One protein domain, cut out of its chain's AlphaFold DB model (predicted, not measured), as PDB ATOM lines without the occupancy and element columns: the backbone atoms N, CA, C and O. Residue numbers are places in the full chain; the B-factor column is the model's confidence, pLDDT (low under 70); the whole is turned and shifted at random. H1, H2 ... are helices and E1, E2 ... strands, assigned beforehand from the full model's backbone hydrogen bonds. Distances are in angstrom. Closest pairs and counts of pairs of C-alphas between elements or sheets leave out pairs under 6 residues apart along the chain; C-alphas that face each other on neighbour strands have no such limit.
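AT A GLANCE: This is residues 3 to 56 of the 250 residues of the protein "Hypothetical protein" of Timema douglasi (UniProt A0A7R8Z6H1). A strongly twisted sheet is built on one long strand, E2, which makes a hairpin with E3, and the two shorter strands are added at different ends of this ribbon: E1 folds back beside the first part of E2, while E4 pairs with E3 towards the turn between E2 and E3. A very short helix, H1, sits over E2 near the end where E1 pairs, and a long link with no named element, residues 39 to 51, leads from H1 back to E4. The printed part has 54 residues, with four named strands and one named helix in the order E1, E2, E3, H1, E4; the sheet runs E1, E2, E3, E4, all antiparallel, and the class is mostly strand. The whole is only just compact, close to loose, with a radius of gyration of the C-alphas of 11.8 A, and it is flat, spanning 33 by 25 by 13 A.

HOW THE PARTS SIT: In the sheet, E2, residues 9 to 19, and E3, residues 22 to 27, are a hairpin, antiparallel at 152 degrees, with N 16 and O 24 2.8 A apart, within hydrogen-bond range. E1, residues 3 to 6, and E2 are a hairpin too, antiparallel at 128 degrees, with N 4 and O 11 2.9 A apart, within hydrogen-bond range. The pairing is staggered: E2 pairs with E1 over residues 9 to 12 and with E3 over residues 13 to 19. E1, E2 and E3 form a meander, each strand the antiparallel neighbour of the one before. E4, residues 52 to 55, is antiparallel to E3 at 148 degrees, with N 25 and O 52 2.8 A apart, within hydrogen-bond range. E1 and E4 are the edge strands, and E1 is apart from both E3 and E4. From edge to edge the strands' lines turn by 95 degrees. H1, residues 35 to 38, is on the sheet, over E2, at a height over the sheet of 7.6 A; the closest C-alphas of the two are those of Cys 12 and Ala 38, 5.2 A apart. H1 is too short for an O i to N i+4 pair, and its one O i to N i+3 pair is within hydrogen-bond range.

IN THESE COORDINATES: E1 begins at C-alpha 3, (-26.874, 45.629, -5.798), and is 10.0 A long. E2 is the longest strand, 30.4 A from C-alpha 9 at (-22.510, 37.049, -2.448) to C-alpha 19. E3 measures 16.5 A, H1 5.6 A and E4 10.0 A, ending at C-alpha 55, (-35.388, 55.388, 9.784).

THE WHOLE: The C-alphas farthest apart, those of Trp 20 and Gln 33, are 33.9 A apart. The links E1 to E2 and E2 to E3 are tight, E3 to H1 is short, and H1 to E4 is long, with 13 residues. The printed part has no cut; its mean pLDDT is 91.1, and no printed residue is under 70.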
ATOM      1  N   LEU A   3     -27.477  46.905  -6.176       88.19
ATOM      2  CA  LEU A   3     -26.874  45.629  -5.798       88.19
ATOM      3  C   LEU A   3     -26.109  45.798  -4.480       88.19
ATOM      4  O   LEU A   3     -25.314  46.729  -4.352       88.19
ATOM      5  N   CYS A   4     -26.333  44.919  -3.503       87.31
ATOM      6  CA  CYS A   4     -25.476  44.821  -2.320       87.31
ATOM      7  C   CYS A   4     -24.478  43.688  -2.515       87.31
ATOM      8  O   CYS A   4     -24.900  42.580  -2.837       87.31
ATOM      9  N   CYS A   5     -23.197  43.944  -2.269       89.69
ATOM     10  CA  CYS A   5     -22.155  42.923  -2.248       89.69
ATOM     11  C   CYS A   5     -21.696  42.680  -0.806       89.69
ATOM     12  O   CYS A   5     -21.456  43.630  -0.058       89.69
ATOM     13  N   SER A   6     -21.577  41.411  -0.426       87.44
ATOM     14  CA  SER A   6     -21.025  40.959   0.852       87.44
ATOM     15  C   SER A   6     -20.179  39.699   0.638       87.44
ATOM     16  O   SER A   6     -20.171  39.123  -0.447       87.44
ATOM     17  N   GLN A   7     -19.500  39.220   1.683       84.31
ATOM     18  CA  GLN A   7     -18.701  37.984   1.633       84.31
ATOM     19  C   GLN A   7     -19.532  36.747   1.246       84.31
ATOM     20  O   GLN A   7     -18.987  35.765   0.757       84.31
ATOM     21  N   SER A   8     -20.849  36.796   1.455       86.31
ATOM     22  CA  SER A   8     -21.782  35.716   1.121       86.31
ATOM     23  C   SER A   8     -22.341  35.786  -0.309       86.31
ATOM     24  O   SER A   8     -23.056  34.869  -0.709       86.31
ATOM     25  N   GLY A   9     -22.034  36.840  -1.077       93.75
ATOM     26  CA  GLY A   9     -22.510  37.049  -2.448       93.75
ATOM     27  C   GLY A   9     -23.243  38.380  -2.642       93.75
ATOM     28  O   GLY A   9     -23.030  39.349  -1.909       93.75
ATOM     29  N   TYR A  10     -24.137  38.406  -3.627       94.88
ATOM     30  CA  TYR A  10     -24.902  39.565  -4.059       94.88
ATOM     31  C   TYR A  10     -26.390  39.421  -3.738       94.88
ATOM     32  O   TYR A  10     -26.970  38.345  -3.875       94.88
ATOM     33  N   VAL A  11     -27.023  40.525  -3.343       95.00
ATOM     34  CA  VAL A  11     -28.486  40.633  -3.224       95.00
ATOM     35  C   VAL A  11     -28.984  41.855  -3.969       95.00
ATOM     36  O   VAL A  11     -28.339  42.909  -3.980       95.00
ATOM     37  N   CYS A  12     -30.156  41.724  -4.576       95.25
ATOM     38  CA  CYS A  12     -30.818  42.846  -5.214       95.25
ATOM     39  C   CYS A  12     -31.606  43.638  -4.181       95.25
ATOM     40  O   CYS A  12     -32.264  43.052  -3.321       95.25
ATOM     41  N   MET A  13     -31.549  44.962  -4.266       95.12
ATOM     42  CA  MET A  13     -32.221  45.875  -3.353       95.12
ATOM     43  C   MET A  13     -32.902  47.014  -4.106       95.12
ATOM     44  O   MET A  13     -32.375  47.557  -5.081       95.12
ATOM     45  N   VAL A  14     -34.060  47.440  -3.615       94.62
ATOM     46  CA  VAL A  14     -34.741  48.653  -4.072       94.62
ATOM     47  C   VAL A  14     -35.096  49.497  -2.862       94.62
ATOM     48  O   VAL A  14     -35.655  49.000  -1.887       94.62
ATOM     49  N   PHE A  15     -34.751  50.781  -2.944       93.62
ATOM     50  CA  PHE A  15     -35.034  51.770  -1.919       93.62
ATOM     51  C   PHE A  15     -36.169  52.675  -2.380       93.62
ATOM     52  O   PHE A  15     -36.123  53.225  -3.481       93.62
ATOM     53  N   TYR A  16     -37.143  52.873  -1.505       92.88
ATOM     54  CA  TYR A  16     -38.271  53.767  -1.703       92.88
ATOM     55  C   TYR A  16     -38.162  54.896  -0.690       92.88
ATOM     56  O   TYR A  16     -38.218  54.671   0.519       92.88
ATOM     57  N   LYS A  17     -37.993  56.125  -1.175       93.06
ATOM     58  CA  LYS A  17     -38.063  57.306  -0.316       93.06
ATOM     59  C   LYS A  17     -39.525  57.522   0.079       93.06
ATOM     60  O   LYS A  17     -40.348  57.734  -0.806       93.06
ATOM     61  N   ARG A  18     -39.834  57.462   1.377       92.62
ATOM     62  CA  ARG A  18     -41.199  57.659   1.896       92.62
ATOM     63  C   ARG A  18     -41.375  59.034   2.524       92.62
ATOM     64  O   ARG A  18     -42.301  59.748   2.174       92.62
ATOM     65  N   ASP A  19     -40.428  59.425   3.367       91.44
ATOM     66  CA  ASP A  19     -40.363  60.747   3.995       91.44
ATOM     67  C   ASP A  19     -38.880  61.165   4.093       91.44
ATOM     68  O   ASP A  19     -37.971  60.414   3.733       91.44
ATOM     69  N   TRP A  20     -38.589  62.367   4.576       85.00
ATOM     70  CA  TRP A  20     -37.241  62.893   4.762       85.00
ATOM     71  C   TRP A  20     -36.350  61.982   5.620       85.00
ATOM     72  O   TRP A  20     -35.161  61.841   5.341       85.00
ATOM     73  N   HIS A  21     -36.914  61.364   6.660       86.25
ATOM     74  CA  HIS A  21     -36.190  60.499   7.600       86.25
ATOM     75  C   HIS A  21     -36.579  59.022   7.492       86.25
ATOM     76  O   HIS A  21     -36.178  58.235   8.352       86.25
ATOM     77  N   VAL A  22     -37.363  58.657   6.472       90.81
ATOM     78  CA  VAL A  22     -37.956  57.324   6.334       90.81
ATOM     79  C   VAL A  22     -37.766  56.809   4.916       90.81
ATOM     80  O   VAL A  22     -38.184  57.436   3.937       90.81
ATOM     81  N   ILE A  23     -37.172  55.627   4.813       92.62
ATOM     82  CA  ILE A  23     -37.082  54.873   3.567       92.62
ATOM     83  C   ILE A  23     -37.646  53.476   3.788       92.62
ATOM     84  O   ILE A  23     -37.562  52.928   4.886       92.62
ATOM     85  N   GLU A  24     -38.186  52.878   2.739       93.06
ATOM     86  CA  GLU A  24     -38.441  51.444   2.724       93.06
ATOM     87  C   GLU A  24     -37.439  50.738   1.818       93.06
ATOM     88  O   GLU A  24     -37.018  51.266   0.789       93.06
ATOM     89  N   LEU A  25     -37.070  49.527   2.211       92.62
ATOM     90  CA  LEU A  25     -36.169  48.643   1.493       92.62
ATOM     91  C   LEU A  25     -36.915  47.361   1.132       92.62
ATOM     92  O   LEU A  25     -37.482  46.706   2.006       92.62
ATOM     93  N   GLN A  26     -36.851  46.969  -0.136       93.69
ATOM     94  CA  GLN A  26     -37.115  45.597  -0.564       93.69
ATOM     95  C   GLN A  26     -35.800  44.954  -0.976       93.69
ATOM     96  O   GLN A  26     -34.981  45.596  -1.636       93.69
ATOM     97  N   ARG A  27     -35.604  43.687  -0.615       93.44
ATOM     98  CA  ARG A  27     -34.410  42.930  -0.995       93.44
ATOM     99  C   ARG A  27     -34.749  41.516  -1.439       93.44
ATOM    100  O   ARG A  27     -35.703  40.939  -0.922       93.44
ATOM    101  N   SER A  28     -33.945  40.948  -2.336       92.94
ATOM    102  CA  SER A  28     -34.013  39.517  -2.635       92.94
ATOM    103  C   SER A  28     -33.763  38.703  -1.360       92.94
ATOM    104  O   SER A  28     -33.006  39.101  -0.464       92.94
ATOM    105  N   HIS A  29     -34.440  37.563  -1.250       88.06
ATOM    106  CA  HIS A  29     -34.247  36.648  -0.121       88.06
ATOM    107  C   HIS A  29     -32.996  35.788  -0.303       88.06
ATOM    108  O   HIS A  29     -32.326  35.453   0.672       88.06
ATOM    109  N   THR A  30     -32.685  35.455  -1.553       89.69
ATOM    110  CA  THR A  30     -31.548  34.638  -1.959       89.69
ATOM    111  C   THR A  30     -30.328  35.506  -2.241       89.69
ATOM    112  O   THR A  30     -30.425  36.563  -2.869       89.69
ATOM    113  N   TRP A  31     -29.180  35.035  -1.756       93.50
ATOM    114  CA  TRP A  31     -27.863  35.538  -2.135       93.50
ATOM    115  C   TRP A  31     -27.390  34.774  -3.370       93.50
ATOM    116  O   TRP A  31     -27.473  33.545  -3.395       93.50
ATOM    117  N   THR A  32     -26.879  35.477  -4.374       93.62
ATOM    118  CA  THR A  32     -26.313  34.875  -5.589       93.62
ATOM    119  C   THR A  32     -24.809  35.117  -5.640       93.62
ATOM    120  O   THR A  32     -24.315  36.113  -5.122       93.62
ATOM    121  N   GLN A  33     -24.042  34.220  -6.259       94.12
ATOM    122  CA  GLN A  33     -22.600  34.449  -6.441       94.12
ATOM    123  C   GLN A  33     -22.302  35.357  -7.644       94.12
ATOM    124  O   GLN A  33     -21.210  35.907  -7.748       94.12
ATOM    125  N   ILE A  34     -23.287  35.546  -8.526       92.00
ATOM    126  CA  ILE A  34     -23.204  36.375  -9.729       92.00
ATOM    127  C   ILE A  34     -24.119  37.591  -9.548       92.00
ATOM    128  O   ILE A  34     -25.278  37.457  -9.143       92.00
ATOM    129  N   ALA A  35     -23.591  38.782  -9.833       90.81
ATOM    130  CA  ALA A  35     -24.275  40.055  -9.620       90.81
ATOM    131  C   ALA A  35     -25.563  40.175 -10.453       90.81
ATOM    132  O   ALA A  35     -26.607  40.593  -9.952       90.81
ATOM    133  N   GLU A  36     -25.500  39.762 -11.714       89.31
ATOM    134  CA  GLU A  36     -26.586  39.868 -12.687       89.31
ATOM    135  C   GLU A  36     -27.768  38.964 -12.317       89.31
ATOM    136  O   GLU A  36     -28.924  39.323 -12.546       89.31
ATOM    137  N   GLU A  37     -27.498  37.822 -11.678       93.19
ATOM    138  CA  GLU A  37     -28.525  36.874 -11.242       93.19
ATOM    139  C   GLU A  37     -29.375  37.419 -10.091       93.19
ATOM    140  O   GLU A  37     -30.572  37.116 -10.019       93.19
ATOM    141  N   ALA A  38     -28.790  38.243  -9.214       93.31
ATOM    142  CA  ALA A  38     -29.447  38.730  -8.000       93.31
ATOM    143  C   ALA A  38     -30.744  39.488  -8.313       93.31
ATOM    144  O   ALA A  38     -31.729  39.379  -7.583       93.31
ATOM    145  N   CYS A  39     -30.735  40.263  -9.402       93.94
ATOM    146  CA  CYS A  39     -31.827  41.146  -9.809       93.94
ATOM    147  C   CYS A  39     -32.722  40.560 -10.911       93.94
ATOM    148  O   CYS A  39     -33.563  41.274 -11.460       93.94
ATOM    149  N   THR A  40     -32.565  39.277 -11.244       93.56
ATOM    150  CA  THR A  40     -33.487  38.589 -12.160       93.56
ATOM    151  C   THR A  40     -34.877  38.468 -11.542       93.56
ATOM    152  O   THR A  40     -35.020  38.409 -10.321       93.56
ATOM    153  N   SER A  41     -35.915  38.364 -12.375       91.50
ATOM    154  CA  SER A  41     -37.307  38.216 -11.918       91.50
ATOM    155  C   SER A  41     -37.552  36.972 -11.055       91.50
ATOM    156  O   SER A  41     -38.518  36.938 -10.296       91.50
ATOM    157  N   GLN A  42     -36.676  35.965 -11.145       91.38
ATOM    158  CA  GLN A  42     -36.708  34.773 -10.297       91.38
ATOM    159  C   GLN A  42     -36.263  35.070  -8.857       91.38
ATOM    160  O   GLN A  42     -36.854  34.545  -7.917       91.38
ATOM    161  N   ASN A  43     -35.249  35.923  -8.675       91.56
ATOM    162  CA  ASN A  43     -34.683  36.250  -7.360       91.56
ATOM    163  C   ASN A  43     -35.272  37.530  -6.753       91.56
ATOM    164  O   ASN A  43     -35.302  37.689  -5.529       91.56
ATOM    165  N   PHE A  44     -35.754  38.442  -7.598       94.31
ATOM    166  CA  PHE A  44     -36.318  39.714  -7.185       94.31
ATOM    167  C   PHE A  44     -37.666  39.970  -7.862       94.31
ATOM    168  O   PHE A  44     -37.740  40.338  -9.033       94.31
ATOM    169  N   ASN A  45     -38.739  39.828  -7.086       92.44
ATOM    170  CA  ASN A  45     -40.081  40.229  -7.490       92.44
ATOM    171  C   ASN A  45     -40.642  41.254  -6.484       92.44
ATOM    172  O   ASN A  45     -41.084  40.871  -5.397       92.44
ATOM    173  N   PRO A  46     -40.662  42.555  -6.824       90.25
ATOM    174  CA  PRO A  46     -41.088  43.603  -5.899       90.25
ATOM    175  C   PRO A  46     -42.569  43.508  -5.504       90.25
ATOM    176  O   PRO A  46     -42.957  44.086  -4.495       90.25
ATOM    177  N   ALA A  47     -43.400  42.766  -6.244       88.75
ATOM    178  CA  ALA A  47     -44.815  42.602  -5.907       88.75
ATOM    179  C   ALA A  47     -45.046  41.688  -4.690       88.75
ATOM    180  O   ALA A  47     -46.080  41.792  -4.036       88.75
ATOM    181  N   VAL A  48     -44.101  40.791  -4.384       87.69
ATOM    182  CA  VAL A  48     -44.245  39.787  -3.311       87.69
ATOM    183  C   VAL A  48     -43.237  39.965  -2.177       87.69
ATOM    184  O   VAL A  48     -43.437  39.432  -1.088       87.69
ATOM    185  N   LEU A  49     -42.144  40.696  -2.417       89.62
ATOM    186  CA  LEU A  49     -41.105  40.904  -1.413       89.62
ATOM    187  C   LEU A  49     -41.575  41.874  -0.313       89.62
ATOM    188  O   LEU A  49     -42.168  42.915  -0.612       89.62
ATOM    189  N   PRO A  50     -41.283  41.580   0.967       88.69
ATOM    190  CA  PRO A  50     -41.689  42.433   2.073       88.69
ATOM    191  C   PRO A  50     -40.914  43.753   2.069       88.69
ATOM    192  O   PRO A  50     -39.734  43.806   1.719       88.69
ATOM    193  N   TYR A  51     -41.572  44.811   2.537       89.31
ATOM    194  CA  TYR A  51     -40.916  46.078   2.835       89.31
ATOM    195  C   TYR A  51     -40.311  46.035   4.239       89.31
ATOM    196  O   TYR A  51     -40.947  45.597   5.200       89.31
ATOM    197  N   THR A  52     -39.075  46.508   4.358       89.12
ATOM    198  CA  THR A  52     -38.435  46.831   5.634       89.12
ATOM    199  C   THR A  52     -38.327  48.342   5.755       89.12
ATOM    200  O   THR A  52     -37.681  48.986   4.928       89.12
ATOM    201  N   THR A  53     -38.951  48.917   6.776       89.88
ATOM    202  CA  THR A  53     -38.874  50.351   7.047       89.88
ATOM    203  C   THR A  53     -37.577  50.668   7.782       89.88
ATOM    204  O   THR A  53     -37.286  50.099   8.832       89.88
ATOM    205  N   LEU A  54     -36.802  51.607   7.249       89.19
ATOM    206  CA  LEU A  54     -35.589  52.118   7.869       89.19
ATOM    207  C   LEU A  54     -35.773  53.599   8.163       89.19
ATOM    208  O   LEU A  54     -36.267  54.367   7.335       89.19
ATOM    209  N   ILE A  55     -35.325  54.002   9.345       88.31
ATOM    210  CA  ILE A  55     -35.388  55.388   9.784       88.31
ATOM    211  C   ILE A  55     -34.033  55.850  10.294       88.31
ATOM    212  O   ILE A  55     -33.214  55.054  10.757       88.31
ATOM    213  N   THR A  56     -33.803  57.157  10.254       88.12
ATOM    214  CA  THR A  56     -32.591  57.735  10.843       88.12
ATOM    215  C   THR A  56     -32.506  57.426  12.339       88.12
ATOM    216  O   THR A  56     -33.527  57.389  13.025       88.12
TER     217      THR A  56